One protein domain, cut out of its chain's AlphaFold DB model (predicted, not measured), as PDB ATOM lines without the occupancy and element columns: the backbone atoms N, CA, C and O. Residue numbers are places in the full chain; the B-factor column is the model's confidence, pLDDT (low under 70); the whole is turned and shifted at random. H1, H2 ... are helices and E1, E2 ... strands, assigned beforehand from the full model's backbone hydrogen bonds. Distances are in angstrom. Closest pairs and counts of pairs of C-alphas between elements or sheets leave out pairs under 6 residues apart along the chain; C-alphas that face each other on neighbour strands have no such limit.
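What this domain is: This is residues 6 to 115 of the 438 residues of an uncharacterized protein of Gluconobacter japonicus (UniProt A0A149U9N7). Two separate two-stranded sheets, E1 with E2 and E3 with E4, make the middle of this domain, with a pair of helices on each side: H1 and H2 side by side close to the strands, and H3 and H4 side by side beyond the other side. H4 comes near E3 and E4 through Leu 103. The printed part has 110 residues, with four named helices and four named strands in the order H1, E1, E2, H2, H3, E3, H4, E4, a mixed class. The pair E1 and E2 is antiparallel and E3 and E4 parallel. The whole is compact and rounded, with a radius of gyration of the C-alphas of 13.6 A and spans of 37, 31 and 30 A.

How they stand to each other: H1, residues 6 to 21, comes first, and E1, residues 26 to 28, follows; their closest C-alphas, of Gly 16 and Val 26, are 6.0 A apart. E1 forms a hairpin with E2, residues 43 to 45, antiparallel at 163 degrees, with N 28 and O 43 within hydrogen-bond range at 2.8 A. H2, residues 48 to 56, touches H1 at a shallow tilt of 15 degrees, opposite ways, the closest C-alphas being those of Gln 17 and Gly 48, 6.1 A apart. H2 and E1 are near each other, with 6 pairs of C-alphas within 10 A. H3, residues 67 to 76, is apart from H2. E3, residues 83 to 88, comes within 6.8 A of H1, between the C-alphas of Leu 87 and Arg 8. H4, residues 96 to 103, touches H3 at a shallow tilt of 21 degrees, the same way, with the C-alphas of Ala 71 and Leu 99 closest at 4.8 A. E4, residues 108 to 113, is parallel to E3 at 21 degrees, with N 86 and O 110 within hydrogen-bond range at 2.8 A. E3, H4 and E4 form a strand-helix-strand unit, two parallel neighbour strands with a helix between, whose crossover is right-handed. E1 and E3 are apart. In H1, H2 and H4 every O i to N i+4 pair is within hydrogen-bond range; in H3, 5 of 6 are.

Where its parts are: H1 is 22.4 A long, from C-alpha 6 at (76.489, 95.654, 21.938). E1 and E2 are 6.7 A each, H2 12.3 A, H3 14.6 A, E3 15.7 A and H4 10.5 A. E4 measures 16.5 A and ends with C-alpha 113 at (83.519, 92.264, 11.175).

The domain as a whole: The two C-alphas farthest apart, of Arg 21 and Pro 94, are 37.1 A apart. The printed part has no cut. The link from E1 to E2, residues 29 to 42, is long. The mean pLDDT of the printed part is 92.6, and no printed residue is under 70.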
ATOM      1  N   ASN A   6      77.534  96.562  21.459       89.94
ATOM      2  CA  ASN A   6      76.489  95.654  21.938       89.94
ATOM      3  C   ASN A   6      76.225  94.499  20.958       89.94
ATOM      4  O   ASN A   6      75.954  93.376  21.375       89.94
ATOM      5  N   GLU A   7      76.352  94.744  19.652       92.00
ATOM      6  CA  GLU A   7      76.228  93.697  18.633       92.00
ATOM      7  C   GLU A   7      77.404  92.710  18.692       92.00
ATOM      8  O   GLU A   7      77.206  91.513  18.484       92.00
ATOM      9  N   ARG A   8      78.617  93.181  19.023       92.12
ATOM     10  CA  ARG A   8      79.801  92.332  19.262       92.12
ATOM     11  C   ARG A   8      79.583  91.403  20.445       92.12
ATOM     12  O   ARG A   8      79.801  90.200  20.311       92.12
ATOM     13  N   VAL A   9      79.106  91.944  21.565       93.38
ATOM     14  CA  VAL A   9      78.793  91.168  22.775       93.38
ATOM     15  C   VAL A   9      77.695  90.138  22.486       93.38
ATOM     16  O   VAL A   9      77.861  88.957  22.788       93.38
ATOM     17  N   ALA A  10      76.615  90.541  21.809       94.12
ATOM     18  CA  ALA A  10      75.526  89.637  21.436       94.12
ATOM     19  C   ALA A  10      75.982  88.510  20.489       94.12
ATOM     20  O   ALA A  10      75.581  87.353  20.647       94.12
ATOM     21  N   ALA A  11      76.849  88.819  19.520       94.94
ATOM     22  CA  ALA A  11      77.426  87.822  18.627       94.94
ATOM     23  C   ALA A  11      78.343  86.839  19.367       94.94
ATOM     24  O   ALA A  11      78.224  85.630  19.164       94.94
ATOM     25  N   ALA A  12      79.210  87.342  20.253       95.62
ATOM     26  CA  ALA A  12      80.073  86.520  21.098       95.62
ATOM     27  C   ALA A  12      79.249  85.543  21.948       95.62
ATOM     28  O   ALA A  12      79.548  84.347  21.990       95.62
ATOM     29  N   LEU A  13      78.163  86.035  22.553       95.88
ATOM     30  CA  LEU A  13      77.255  85.231  23.365       95.88
ATOM     31  C   LEU A  13      76.575  84.138  22.535       95.88
ATOM     32  O   LEU A  13      76.572  82.974  22.932       95.88
ATOM     33  N   SER A  14      76.048  84.479  21.356       96.00
ATOM     34  CA  SER A  14      75.392  83.519  20.458       96.00
ATOM     35  C   SER A  14      76.342  82.411  19.979       96.00
ATOM     36  O   SER A  14      76.000  81.219  20.011       96.00
ATOM     37  N   LEU A  15      77.565  82.783  19.585       95.88
ATOM     38  CA  LEU A  15      78.611  81.848  19.161       95.88
ATOM     39  C   LEU A  15      79.033  80.927  20.310       95.88
ATOM     40  O   LEU A  15      79.056  79.705  20.148       95.88
ATOM     41  N   GLY A  16      79.302  81.500  21.485       95.62
ATOM     42  CA  GLY A  16      79.714  80.741  22.657       95.62
ATOM     43  C   GLY A  16      78.620  79.795  23.155       95.62
ATOM     44  O   GLY A  16      78.879  78.611  23.345       95.62
ATOM     45  N   GLN A  17      77.366  80.245  23.250       95.44
ATOM     46  CA  GLN A  17      76.245  79.370  23.611       95.44
ATOM     47  C   GLN A  17      76.064  78.211  22.622       95.44
ATOM     48  O   GLN A  17      75.720  77.100  23.022       95.44
ATOM     49  N   THR A  18      76.302  78.441  21.328       95.56
ATOM     50  CA  THR A  18      76.249  77.376  20.319       95.56
ATOM     51  C   THR A  18      77.358  76.346  20.531       95.56
ATOM     52  O   THR A  18      77.089  75.147  20.480       95.56
ATOM     53  N   ALA A  19      78.582  76.790  20.825       95.06
ATOM     54  CA  ALA A  19      79.696  75.899  21.135       95.06
ATOM     55  C   ALA A  19      79.446  75.076  22.414       95.06
ATOM     56  O   ALA A  19      79.634  73.858  22.392       95.06
ATOM     57  N   LEU A  20      78.931  75.715  23.471       96.19
ATOM     58  CA  LEU A  20      78.577  75.061  24.735       96.19
ATOM     59  C   LEU A  20      77.482  74.001  24.553       96.19
ATOM     60  O   LEU A  20      77.618  72.888  25.056       96.19
ATOM     61  N   ARG A  21      76.429  74.292  23.771       95.31
ATOM     62  CA  ARG A  21      75.378  73.307  23.437       95.31
ATOM     63  C   ARG A  21      75.918  72.085  22.695       95.31
ATOM     64  O   ARG A  21      75.375  70.996  22.853       95.31
ATOM     65  N   ASN A  22      76.986  72.254  21.919       94.75
ATOM     66  CA  ASN A  22      77.670  71.167  21.217       94.75
ATOM     67  C   ASN A  22      78.685  70.418  22.105       94.75
ATOM     68  O   ASN A  22      79.415  69.568  21.600       94.75
ATOM     69  N   GLY A  23      78.749  70.726  23.406       93.69
ATOM     70  CA  GLY A  23      79.643  70.081  24.369       93.69
ATOM     71  C   GLY A  23      81.089  70.579  24.329       93.69
ATOM     72  O   GLY A  23      81.960  69.949  24.925       93.69
ATOM     73  N   ASN A  24      81.368  71.690  23.639       94.69
ATOM     74  CA  ASN A  24      82.714  72.250  23.554       94.69
ATOM     75  C   ASN A  24      82.908  73.358  24.603       94.69
ATOM     76  O   ASN A  24      82.079  74.267  24.660       94.69
ATOM     77  N   PRO A  25      84.002  73.345  25.391       95.25
ATOM     78  CA  PRO A  25      84.343  74.471  26.257       95.25
ATOM     79  C   PRO A  25      84.626  75.727  25.428       95.25
ATOM     80  O   PRO A  25      85.236  75.654  24.357       95.25
ATOM     81  N   VAL A  26      84.228  76.883  25.950       97.00
ATOM     82  CA  VAL A  26      84.463  78.193  25.332       97.00
ATOM     83  C   VAL A  26      85.575  78.903  26.081       97.00
ATOM     84  O   VAL A  26      85.613  78.870  27.306       97.00
ATOM     85  N   THR A  27      86.489  79.532  25.342       96.31
ATOM     86  CA  THR A  27      87.517  80.414  25.903       96.31
ATOM     87  C   THR A  27      87.389  81.798  25.284       96.31
ATOM     88  O   THR A  27      87.394  81.919  24.060       96.31
ATOM     89  N   VAL A  28      87.266  82.823  26.125       95.62
ATOM     90  CA  VAL A  28      87.253  84.236  25.743       95.62
ATOM     91  C   VAL A  28      88.633  84.814  26.032       95.62
ATOM     92  O   VAL A  28      89.186  84.616  27.113       95.62
ATOM     93  N   VAL A  29      89.204  85.501  25.044       94.44
ATOM     94  CA  VAL A  29      90.512  86.151  25.150       94.44
ATOM     95  C   VAL A  29      90.349  87.615  24.776       94.44
ATOM     96  O   VAL A  29      89.747  87.940  23.750       94.44
ATOM     97  N   HIS A  30      90.889  88.498  25.609       93.06
ATOM     98  CA  HIS A  30      90.897  89.932  25.360       93.06
ATOM     99  C   HIS A  30      92.028  90.302  24.412       93.06
ATOM    100  O   HIS A  30      93.079  89.670  24.412       93.06
ATOM    101  N   ALA A  31      91.817  91.344  23.612       91.44
ATOM    102  CA  ALA A  31      92.833  91.850  22.693       91.44
ATOM    103  C   ALA A  31      93.489  93.152  23.191       91.44
ATOM    104  O   ALA A  31      94.532  93.542  22.682       91.44
ATOM    105  N   ALA A  32      92.907  93.818  24.188       90.75
ATOM    106  CA  ALA A  32      93.479  94.996  24.836       90.75
ATOM    107  C   ALA A  32      93.978  94.643  26.243       90.75
ATOM    108  O   ALA A  32      93.490  93.692  26.859       90.75
ATOM    109  N   ARG A  33      94.933  95.427  26.747       91.00
ATOM    110  CA  ARG A  33      95.390  95.342  28.140       91.00
ATOM    111  C   ARG A  33      94.296  95.802  29.103       91.00
ATOM    112  O   ARG A  33      93.419  96.575  28.721       91.00
ATOM    113  N   SER A  34      94.372  95.342  30.342       88.19
ATOM    114  CA  SER A  34      93.620  95.879  31.473       88.19
ATOM    115  C   SER A  34      94.127  97.272  31.861       88.19
ATOM    116  O   SER A  34      95.183  97.722  31.410       88.19
ATOM    117  N   SER A  35      93.384  97.957  32.732       84.25
ATOM    118  CA  SER A  35      93.744  99.285  33.254       84.25
ATOM    119  C   SER A  35      95.066  99.317  34.033       84.25
ATOM    120  O   SER A  35      95.698 100.364  34.117       84.25
ATOM    121  N   ASP A  36      95.509  98.181  34.572       87.06
ATOM    122  CA  ASP A  36      96.812  97.991  35.223       87.06
ATOM    123  C   ASP A  36      97.964  97.748  34.227       87.06
ATOM    124  O   ASP A  36      99.117  97.571  34.624       87.06
ATOM    125  N   GLY A  37      97.665  97.729  32.925       86.69
ATOM    126  CA  GLY A  37      98.619  97.445  31.862       86.69
ATOM    127  C   GLY A  37      98.950  95.961  31.697       86.69
ATOM    128  O   GLY A  37      99.779  95.629  30.846       86.69
ATOM    129  N   ALA A  38      98.334  95.048  32.448       89.94
ATOM    130  CA  ALA A  38      98.502  93.614  32.244       89.94
ATOM    131  C   ALA A  38      97.633  93.115  31.081       89.94
ATOM    132  O   ALA A  38      96.596  93.694  30.759       89.94
ATOM    133  N   MET A  39      98.045  92.025  30.431       90.44
ATOM    134  CA  MET A  39      97.168  91.333  29.487       90.44
ATOM    135  C   MET A  39      96.171  90.483  30.291       90.44
ATOM    136  O   MET A  39      96.630  89.706  31.130       90.44
ATOM    137  N   PRO A  40      94.847  90.601  30.076       91.25
ATOM    138  CA  PRO A  40      93.872  89.794  30.803       91.25
ATOM    139  C   PRO A  40      94.089  88.295  30.572       91.25
ATOM    140  O   PRO A  40      94.324  87.861  29.440       91.25
ATOM    141  N   GLU A  41      93.975  87.504  31.639       90.94
ATOM    142  CA  GLU A  41      94.036  86.044  31.543       90.94
ATOM    143  C   GLU A  41      92.826  85.491  30.763       90.94
ATOM    144  O   GLU A  41      91.718  86.024  30.884       90.94
ATOM    145  N   PRO A  42      92.996  84.415  29.971       93.88
ATOM    146  CA  PRO A  42      91.894  83.790  29.247       93.88
ATOM    147  C   PRO A  42      90.792  83.282  30.179       93.88
ATOM    148  O   PRO A  42      91.049  82.546  31.132       93.88
ATOM    149  N   PHE A  43      89.542  83.601  29.853       95.25
ATOM    150  CA  PHE A  43      88.378  83.090  30.569       95.25
ATOM    151  C   PHE A  43      87.846  81.833  29.878       95.25
ATOM    152  O   PHE A  43      87.305  81.913  28.776       95.25
ATOM    153  N   THR A  44      87.976  80.666  30.515       95.50
ATOM    154  CA  THR A  44      87.460  79.389  29.994       95.50
ATOM    155  C   THR A  44      86.272  78.901  30.816       95.50
ATOM    156  O   THR A  44      86.358  78.792  32.035       95.50
ATOM    157  N   THR A  45      85.176  78.530  30.149       96.44
ATOM    158  CA  THR A  45      83.976  77.997  30.803       96.44
ATOM    159  C   THR A  45      83.298  76.894  29.986       96.44
ATOM    160  O   THR A  45      83.421  76.822  28.761       96.44
ATOM    161  N   GLN A  46      82.573  76.021  30.688       96.31
ATOM    162  CA  GLN A  46      81.596  75.080  30.124       96.31
ATOM    163  C   GLN A  46      80.153  75.425  30.539       96.31
ATOM    164  O   GLN A  46      79.213  74.761  30.108       96.31
ATOM    165  N   ASP A  47      79.973  76.456  31.366       96.31
ATOM    166  CA  ASP A  47      78.676  76.938  31.830       96.31
ATOM    167  C   ASP A  47      78.232  78.157  31.009       96.31
ATOM    168  O   ASP A  47      78.954  79.151  30.879       96.31
ATOM    169  N   GLY A  48      77.019  78.071  30.460       94.69
ATOM    170  CA  GLY A  48      76.402  79.143  29.688       94.69
ATOM    171  C   GLY A  48      76.040  80.362  30.529       94.69
ATOM    172  O   GLY A  48      76.088  81.472  30.002       94.69
ATOM    173  N   HIS A  49      75.722  80.185  31.815       95.19
ATOM    174  CA  HIS A  49      75.427  81.316  32.693       95.19
ATOM    175  C   HIS A  49      76.693  82.122  32.983       95.19
ATOM    176  O   HIS A  49      76.704  83.327  32.738       95.19
ATOM    177  N   ALA A  50      77.783  81.443  33.359       96.31
ATOM    178  CA  ALA A  50      79.089  82.069  33.553       96.31
ATOM    179  C   ALA A  50      79.603  82.785  32.288       96.31
ATOM    180  O   ALA A  50      80.220  83.843  32.384       96.31
ATOM    181  N   LEU A  51      79.335  82.244  31.089       96.38
ATOM    182  CA  LEU A  51      79.661  82.931  29.833       96.38
ATOM    183  C   LEU A  51      78.860  84.231  29.656       96.38
ATOM    184  O   LEU A  51      79.438  85.240  29.264       96.38
ATOM    185  N   SER A  52      77.547  84.198  29.915       95.44
ATOM    186  CA  SER A  52      76.677  85.382  29.822       95.44
ATOM    187  C   SER A  52      77.144  86.470  30.775       95.44
ATOM    188  O   SER A  52      77.389  87.592  30.348       95.44
ATOM    189  N   GLU A  53      77.357  86.102  32.041       95.69
ATOM    190  CA  GLU A  53      77.818  87.016  33.079       95.69
ATOM    191  C   GLU A  53      79.161  87.648  32.697       95.69
ATOM    192  O   GLU A  53      79.304  88.865  32.756       95.69
ATOM    193  N   HIS A  54      80.130  86.855  32.230       94.69
ATOM    194  CA  HIS A  54      81.426  87.388  31.816       94.69
ATOM    195  C   HIS A  54      81.312  88.383  30.650       94.69
ATOM    196  O   HIS A  54      81.945  89.434  30.684       94.69
ATOM    197  N   LEU A  55      80.497  88.077  29.633       94.31
ATOM    198  CA  LEU A  55      80.325  88.933  28.454       94.31
ATOM    199  C   LEU A  55      79.537  90.219  28.748       94.31
ATOM    200  O   LEU A  55      79.825  91.251  28.146       94.31
ATOM    201  N   GLU A  56      78.570  90.176  29.666       91.12
ATOM    202  CA  GLU A  56      77.770  91.339  30.078       91.12
ATOM    203  C   GLU A  56      78.591  92.383  30.851       91.12
ATOM    204  O   GLU A  56      78.293  93.572  30.765       91.12
ATOM    205  N   HIS A  57      79.651  91.961  31.547       90.94
ATOM    206  CA  HIS A  57      80.583  92.860  32.240       90.94
ATOM    207  C   HIS A  57      81.665  93.449  31.322       90.94
ATOM    208  O   HIS A  57      82.554  94.165  31.790       90.94
ATOM    209  N   LEU A  58      81.637  93.145  30.019       89.12
ATOM    210  CA  LEU A  58      82.613  93.699  29.091       89.12
ATOM    211  C   LEU A  58      82.237  95.114  28.677       89.12
ATOM    212  O   LEU A  58      81.218  95.365  28.031       89.12
ATOM    213  N   HIS A  59      83.165  96.022  28.952       85.50
ATOM    214  CA  HIS A  59      83.116  97.395  28.489       85.50
ATOM    215  C   HIS A  59      84.210  97.630  27.457       85.50
ATOM    216  O   HIS A  59      85.281  97.019  27.494       85.50
ATOM    217  N   ALA A  60      83.927  98.516  26.510       84.75
ATOM    218  CA  ALA A  60      84.958  98.976  25.608       84.75
ATOM    219  C   ALA A  60      85.947  99.865  26.370       84.75
ATOM    220  O   ALA A  60      85.573 100.549  27.316       84.75
ATOM    221  N   HIS A  61      87.207  99.878  25.945       85.38
ATOM    222  CA  HIS A  61      88.233 100.721  26.551       85.38
ATOM    223  C   HIS A  61      88.689 101.817  25.584       85.38
ATOM    224  O   HIS A  61      88.585 101.668  24.366       85.38
ATOM    225  N   SER A  62      89.181 102.934  26.129       81.25
ATOM    226  CA  SER A  62      89.647 104.092  25.351       81.25
ATOM    227  C   SER A  62      91.059 103.926  24.772       81.25
ATOM    228  O   SER A  62      91.474 104.726  23.936       81.25
ATOM    229  N   TRP A  63      91.794 102.890  25.185       84.69
ATOM    230  CA  TRP A  63      93.133 102.566  24.692       84.69
ATOM    231  C   TRP A  63      93.107 101.503  23.578       84.69
ATOM    232  O   TRP A  63      92.143 100.739  23.466       84.69
ATOM    233  N   PRO A  64      94.149 101.446  22.724       85.31
ATOM    234  CA  PRO A  64      94.172 100.545  21.578       85.31
ATOM    235  C   PRO A  64      94.348  99.069  21.962       85.31
ATOM    236  O   PRO A  64      94.756  98.709  23.067       85.31
ATOM    237  N   VAL A  65      94.071  98.212  20.982       90.19
ATOM    238  CA  VAL A  65      94.328  96.767  21.009       90.19
ATOM    239  C   VAL A  65      95.839  96.487  21.002       90.19
ATOM    240  O   VAL A  65      96.565  97.073  20.199       90.19
ATOM    241  N   ASP A  66      96.300  95.541  21.825       92.69
ATOM    242  CA  ASP A  66      97.681  95.039  21.853       92.69
ATOM    243  C   ASP A  66      97.775  93.691  21.112       92.69
ATOM    244  O   ASP A  66      97.617  92.608  21.686       92.69
ATOM    245  N   ARG A  67      98.008  93.753  19.793       93.31
ATOM    246  CA  ARG A  67      98.078  92.551  18.941       93.31
ATOM    247  C   ARG A  67      99.323  91.708  19.211       93.31
ATOM    248  O   ARG A  67      99.239  90.487  19.090       93.31
ATOM    249  N   ALA A  68     100.437  92.323  19.605       93.69
ATOM    250  CA  ALA A  68     101.655  91.607  19.970       93.69
ATOM    251  C   ALA A  68     101.470  90.842  21.291       93.69
ATOM    252  O   ALA A  68     101.727  89.641  21.344       93.69
ATOM    253  N   GLY A  69     100.924  91.496  22.321       93.12
ATOM    254  CA  GLY A  69     100.604  90.865  23.604       93.12
ATOM    255  C   GLY A  69      99.594  89.722  23.469       93.12
ATOM    256  O   GLY A  69      99.786  88.649  24.047       93.12
ATOM    257  N   LEU A  70      98.561  89.900  22.637       94.38
ATOM    258  CA  LEU A  70      97.630  88.824  22.296       94.38
ATOM    259  C   LEU A  70      98.335  87.662  21.577       94.38
ATOM    260  O   LEU A  70      98.087  86.499  21.897       94.38
ATOM    261  N   ALA A  71      99.215  87.948  20.616       94.62
ATOM    262  CA  ALA A  71      99.957  86.913  19.904       94.62
ATOM    263  C   ALA A  71     100.862  86.105  20.850       94.62
ATOM    264  O   ALA A  71     100.879  84.878  20.759       94.62
ATOM    265  N   ASP A  72     101.551  86.760  21.784       94.12
ATOM    266  CA  ASP A  72     102.395  86.105  22.790       94.12
ATOM    267  C   ASP A  72     101.594  85.184  23.716       94.12
ATOM    268  O   ASP A  72     102.043  84.081  24.039       94.12
ATOM    269  N   LEU A  73     100.394  85.610  24.123       93.12
ATOM    270  CA  LEU A  73      99.466  84.787  24.899       93.12
ATOM    271  C   LEU A  73      99.036  83.557  24.086       93.12
ATOM    272  O   LEU A  73      99.140  82.425  24.563       93.12
ATOM    273  N   LEU A  74      98.616  83.758  22.834       93.25
ATOM    274  CA  LEU A  74      98.154  82.684  21.952       93.25
ATOM    275  C   LEU A  74      99.263  81.690  21.584       93.25
ATOM    276  O   LEU A  74      98.985  80.508  21.407       93.25
ATOM    277  N   GLN A  75     100.521  82.127  21.503       91.25
ATOM    278  CA  GLN A  75     101.659  81.243  21.238       91.25
ATOM    279  C   GLN A  75     101.927  80.235  22.363       91.25
ATOM    280  O   GLN A  75     102.527  79.193  22.093       91.25
ATOM    281  N   ARG A  76     101.500  80.532  23.598       89.44
ATOM    282  CA  ARG A  76     101.637  79.639  24.762       89.44
ATOM    283  C   ARG A  76     100.508  78.610  24.853       89.44
ATOM    284  O   ARG A  76     100.643  77.636  25.590       89.44
ATOM    285  N   ALA A  77      99.413  78.819  24.125       88.94
ATOM    286  CA  ALA A  77      98.268  77.921  24.086       88.94
ATOM    287  C   ALA A  77      98.390  76.902  22.941       88.94
ATOM    288  O   ALA A  77      98.892  77.210  21.859       88.94
ATOM    289  N   ASP A  78      97.874  75.689  23.153       91.25
ATOM    290  CA  ASP A  78      97.703  74.720  22.071       91.25
ATOM    291  C   ASP A  78      96.406  75.005  21.301       91.25
ATOM    292  O   ASP A  78      95.292  74.744  21.770       91.25
ATOM    293  N   LEU A  79      96.574  75.584  20.112       92.69
ATOM    294  CA  LEU A  79      95.479  75.964  19.225       92.69
ATOM    295  C   LEU A  79      95.162  74.910  18.158       92.69
ATOM    296  O   LEU A  79      94.156  75.070  17.471       92.69
ATOM    297  N   SER A  80      95.967  73.852  18.023       92.12
ATOM    298  CA  SER A  80      95.944  72.927  16.874       92.12
ATOM    299  C   SER A  80      94.556  72.359  16.547       92.12
ATOM    300  O   SER A  80      94.164  72.334  15.381       92.12
ATOM    301  N   ASP A  81      93.770  72.019  17.571       91.88
ATOM    302  CA  ASP A  81      92.402  71.494  17.442       91.88
ATOM    303  C   ASP A  81      91.293  72.533  17.704       91.88
ATOM    304  O   ASP A  81      90.110  72.194  17.804       91.88
ATOM    305  N   LYS A  82      91.643  73.814  17.850       94.25
ATOM    306  CA  LYS A  82      90.709  74.881  18.237       94.25
ATOM    307  C   LYS A  82      90.138  75.610  17.023       94.25
ATOM    308  O   LYS A  82      90.847  75.929  16.070       94.25
ATOM    309  N   HIS A  83      88.846  75.921  17.095       95.06
ATOM    310  CA  HIS A  83      88.182  76.854  16.189       95.06
ATOM    311  C   HIS A  83      88.207  78.246  16.822       95.06
ATOM    312  O   HIS A  83      87.686  78.424  17.922       95.06
ATOM    313  N   VAL A  84      88.818  79.216  16.147       95.81
ATOM    314  CA  VAL A  84      88.975  80.582  16.655       95.81
ATOM    315  C   VAL A  84      88.089  81.530  15.856       95.81
ATOM    316  O   VAL A  84      88.135  81.539  14.626       95.81
ATOM    317  N   VAL A  85      87.298  82.346  16.552       96.19
ATOM    318  CA  VAL A  85      86.536  83.448  15.951       96.19
ATOM    319  C   VAL A  85      87.074  84.760  16.504       96.19
ATOM    320  O   VAL A  85      87.087  84.966  17.715       96.19
ATOM    321  N   VAL A  86      87.521  85.640  15.615       94.44
ATOM    322  CA  VAL A  86      88.025  86.972  15.948       94.44
ATOM    323  C   VAL A  86      86.916  87.984  15.684       94.44
ATOM    324  O   VAL A  86      86.421  88.084  14.565       94.44
ATOM    325  N   LEU A  87      86.529  88.739  16.711       93.81
ATOM    326  CA  LEU A  87      85.545  89.819  16.607       93.81
ATOM    327  C   LEU A  87      86.306  91.128  16.350       93.81
ATOM    328  O   LEU A  87      86.667  91.842  17.284       93.81
ATOM    329  N   SER A  88      86.613  91.415  15.084       89.00
ATOM    330  CA  SER A  88      87.559  92.471  14.703       89.00
ATOM    331  C   SER A  88      86.894  93.834  14.501       89.00
ATOM    332  O   SER A  88      85.721  93.953  14.132       89.00
ATOM    333  N   ASP A  89      87.641  94.904  14.760       84.25
ATOM    334  CA  ASP A  89      87.279  96.273  14.393       84.25
ATOM    335  C   ASP A  89      87.497  96.566  12.898       84.25
ATOM    336  O   ASP A  89      87.008  97.574  12.403       84.25
ATOM    337  N   GLY A  90      88.181  95.688  12.153       84.81
ATOM    338  CA  GLY A  90      88.583  95.958  10.766       84.81
ATOM    339  C   GLY A  90      89.740  96.965  10.650       84.81
ATOM    340  O   GLY A  90      90.114  97.328   9.536       84.81
ATOM    341  N   LEU A  91      90.287  97.381  11.798       86.69
ATOM    342  CA  LEU A  91      91.508  98.143  12.049       86.69
ATOM    343  C   LEU A  91      92.739  97.433  11.472       86.69
ATOM    344  O   LEU A  91      92.983  96.292  11.861       86.69
ATOM    345  N   ALA A  92      93.547  98.052  10.608       87.88
ATOM    346  CA  ALA A  92      94.908  97.566  10.366       87.88
ATOM    347  C   ALA A  92      95.829  98.089  11.479       87.88
ATOM    348  O   ALA A  92      95.732  99.258  11.855       87.88
ATOM    349  N   SER A  93      96.715  97.241  11.997       88.00
ATOM    350  CA  SER A  93      97.730  97.605  12.993       88.00
ATOM    351  C   SER A  93      99.116  97.100  12.547       88.00
ATOM    352  O   SER A  93      99.204  96.167  11.745       88.00
ATOM    353  N   PRO A  94     100.225  97.716  12.997       91.50
ATOM    354  CA  PRO A  94     101.570  97.266  12.626       91.50
ATOM    355  C   PRO A  94     101.853  95.790  12.957       91.50
ATOM    356  O   PRO A  94     102.577  95.124  12.218       91.50
ATOM    357  N   ASP A  95     101.239  95.263  14.020       93.00
ATOM    358  CA  ASP A  95     101.515  93.924  14.565       93.00
ATOM    359  C   ASP A  95     100.595  92.815  14.005       93.00
ATOM    360  O   ASP A  95     100.548  91.693  14.517       93.00
ATOM    361  N   ASP A  96      99.868  93.095  12.921       92.50
ATOM    362  CA  ASP A  96      98.885  92.178  12.325       92.50
ATOM    363  C   ASP A  96      99.508  90.871  11.855       92.50
ATOM    364  O   ASP A  96      98.940  89.798  12.058       92.50
ATOM    365  N   ALA A  97     100.697  90.951  11.257       94.25
ATOM    366  CA  ALA A  97     101.422  89.784  10.774       94.25
ATOM    367  C   ALA A  97     101.794  88.831  11.921       94.25
ATOM    368  O   ALA A  97     101.750  87.610  11.754       94.25
ATOM    369  N   VAL A  98     102.116  89.377  13.099       94.94
ATOM    370  CA  VAL A  98     102.487  88.594  14.285       94.94
ATOM    371  C   VAL A  98     101.267  87.850  14.830       94.94
ATOM    372  O   VAL A  98     101.331  86.642  15.070       94.94
ATOM    373  N   LEU A  99     100.128  88.539  14.945       94.38
ATOM    374  CA  LEU A  99      98.871  87.923  15.372       94.38
ATOM    375  C   LEU A  99      98.374  86.871  14.368       94.38
ATOM    376  O   LEU A  99      97.957  85.784  14.772       94.38
ATOM    377  N   GLN A 100      98.464  87.150  13.065       93.88
ATOM    378  CA  GLN A 100      98.106  86.191  12.016       93.88
ATOM    379  C   GLN A 100      98.953  84.915  12.092       93.88
ATOM    380  O   GLN A 100      98.405  83.816  11.993       93.88
ATOM    381  N   ALA A 101     100.263  85.032  12.325       94.38
ATOM    382  CA  ALA A 101     101.144  83.876  12.483       94.38
ATOM    383  C   ALA A 101     100.788  83.023  13.717       94.38
ATOM    384  O   ALA A 101     100.841  81.793  13.650       94.38
ATOM    385  N   ALA A 102     100.392  83.650  14.830       94.56
ATOM    386  CA  ALA A 102      99.939  82.936  16.026       94.56
ATOM    387  C   ALA A 102      98.609  82.197  15.783       94.56
ATOM    388  O   ALA A 102      98.496  81.008  16.084       94.56
ATOM    389  N   LEU A 103      97.629  82.875  15.176       94.38
ATOM    390  CA  LEU A 103      96.316  82.309  14.848       94.38
ATOM    391  C   LEU A 103      96.384  81.205  13.785       94.38
ATOM    392  O   LEU A 103      95.579  80.274  13.816       94.38
ATOM    393  N   GLY A 104      97.362  81.268  12.876       93.44
ATOM    394  CA  GLY A 104      97.587  80.268  11.827       93.44
ATOM    395  C   GLY A 104      97.911  78.861  12.343       93.44
ATOM    396  O   GLY A 104      97.852  77.907  11.573       93.44
ATOM    397  N   LYS A 105      98.211  78.710  13.640       93.00
ATOM    398  CA  LYS A 105      98.379  77.407  14.303       93.00
ATOM    399  C   LYS A 105      97.053  76.719  14.642       93.00
ATOM    400  O   LYS A 105      97.077  75.585  15.109       93.00
ATOM    401  N   SER A 106      95.919  77.402  14.473       95.12
ATOM    402  CA  SER A 106      94.602  76.872  14.825       95.12
ATOM    403  C   SER A 106      93.963  76.036  13.717       95.12
ATOM    404  O   SER A 106      94.289  76.191  12.539       95.12
ATOM    405  N   ARG A 107      93.005  75.172  14.081       94.50
ATOM    406  CA  ARG A 107      92.268  74.339  13.115       94.50
ATOM    407  C   ARG A 107      91.515  75.179  12.086       94.50
ATOM    408  O   ARG A 107      91.428  74.811  10.917       94.50
ATOM    409  N   SER A 108      90.915  76.280  12.533       95.06
ATOM    410  CA  SER A 108      90.278  77.258  11.655       95.06
ATOM    411  C   SER A 108      90.181  78.614  12.337       95.06
ATOM    412  O   SER A 108      89.819  78.678  13.512       95.06
ATOM    413  N   VAL A 109      90.349  79.678  11.557       95.25
ATOM    414  CA  VAL A 109      90.139  81.061  11.992       95.25
ATOM    415  C   VAL A 109      88.994  81.663  11.187       95.25
ATOM    416  O   VAL A 109      88.983  81.569   9.960       95.25
ATOM    417  N   GLN A 110      88.040  82.289  11.867       94.88
ATOM    418  CA  GLN A 110      87.019  83.133  11.252       94.88
ATOM    419  C   GLN A 110      87.182  84.565  11.748       94.88
ATOM    420  O   GLN A 110      87.363  84.790  12.941       94.88
ATOM    421  N   ASP A 111      87.110  85.526  10.834       93.06
ATOM    422  CA  ASP A 111      87.147  86.953  11.148       93.06
ATOM    423  C   ASP A 111      85.751  87.536  10.932       93.06
ATOM    424  O   ASP A 111      85.236  87.562   9.811       93.06
ATOM    425  N   MET A 112      85.125  87.948  12.028       94.06
ATOM    426  CA  MET A 112      83.806  88.550  12.037       94.06
ATOM    427  C   MET A 112      83.943  90.057  12.233       94.06
ATOM    428  O   MET A 112      84.489  90.533  13.231       94.06
ATOM    429  N   ARG A 113      83.419  90.806  11.260       91.12
ATOM    430  CA  ARG A 113      83.519  92.264  11.175       91.12
ATOM    431  C   ARG A 113      82.137  92.889  11.052       91.12
ATOM    432  O   ARG A 113      81.208  92.273  10.535       91.12
ATOM    433  N   TRP A 114      82.050  94.143  11.472       90.62
ATOM    434  CA  TRP A 114      80.879  94.999  11.299       90.62
ATOM    435  C   TRP A 114      81.142  96.032  10.211       90.62
ATOM    436  O   TRP A 114      82.224  96.065   9.616       90.62
ATOM    437  N   ASN A 115      80.146  96.870   9.937       88.44
ATOM    438  CA  ASN A 115      80.267  97.915   8.940       88.44
ATOM    439  C   ASN A 115      81.400  98.889   9.301       88.44
ATOM    440  O   ASN A 115      81.290  99.719  10.201       88.44
TER     441      ASN A 115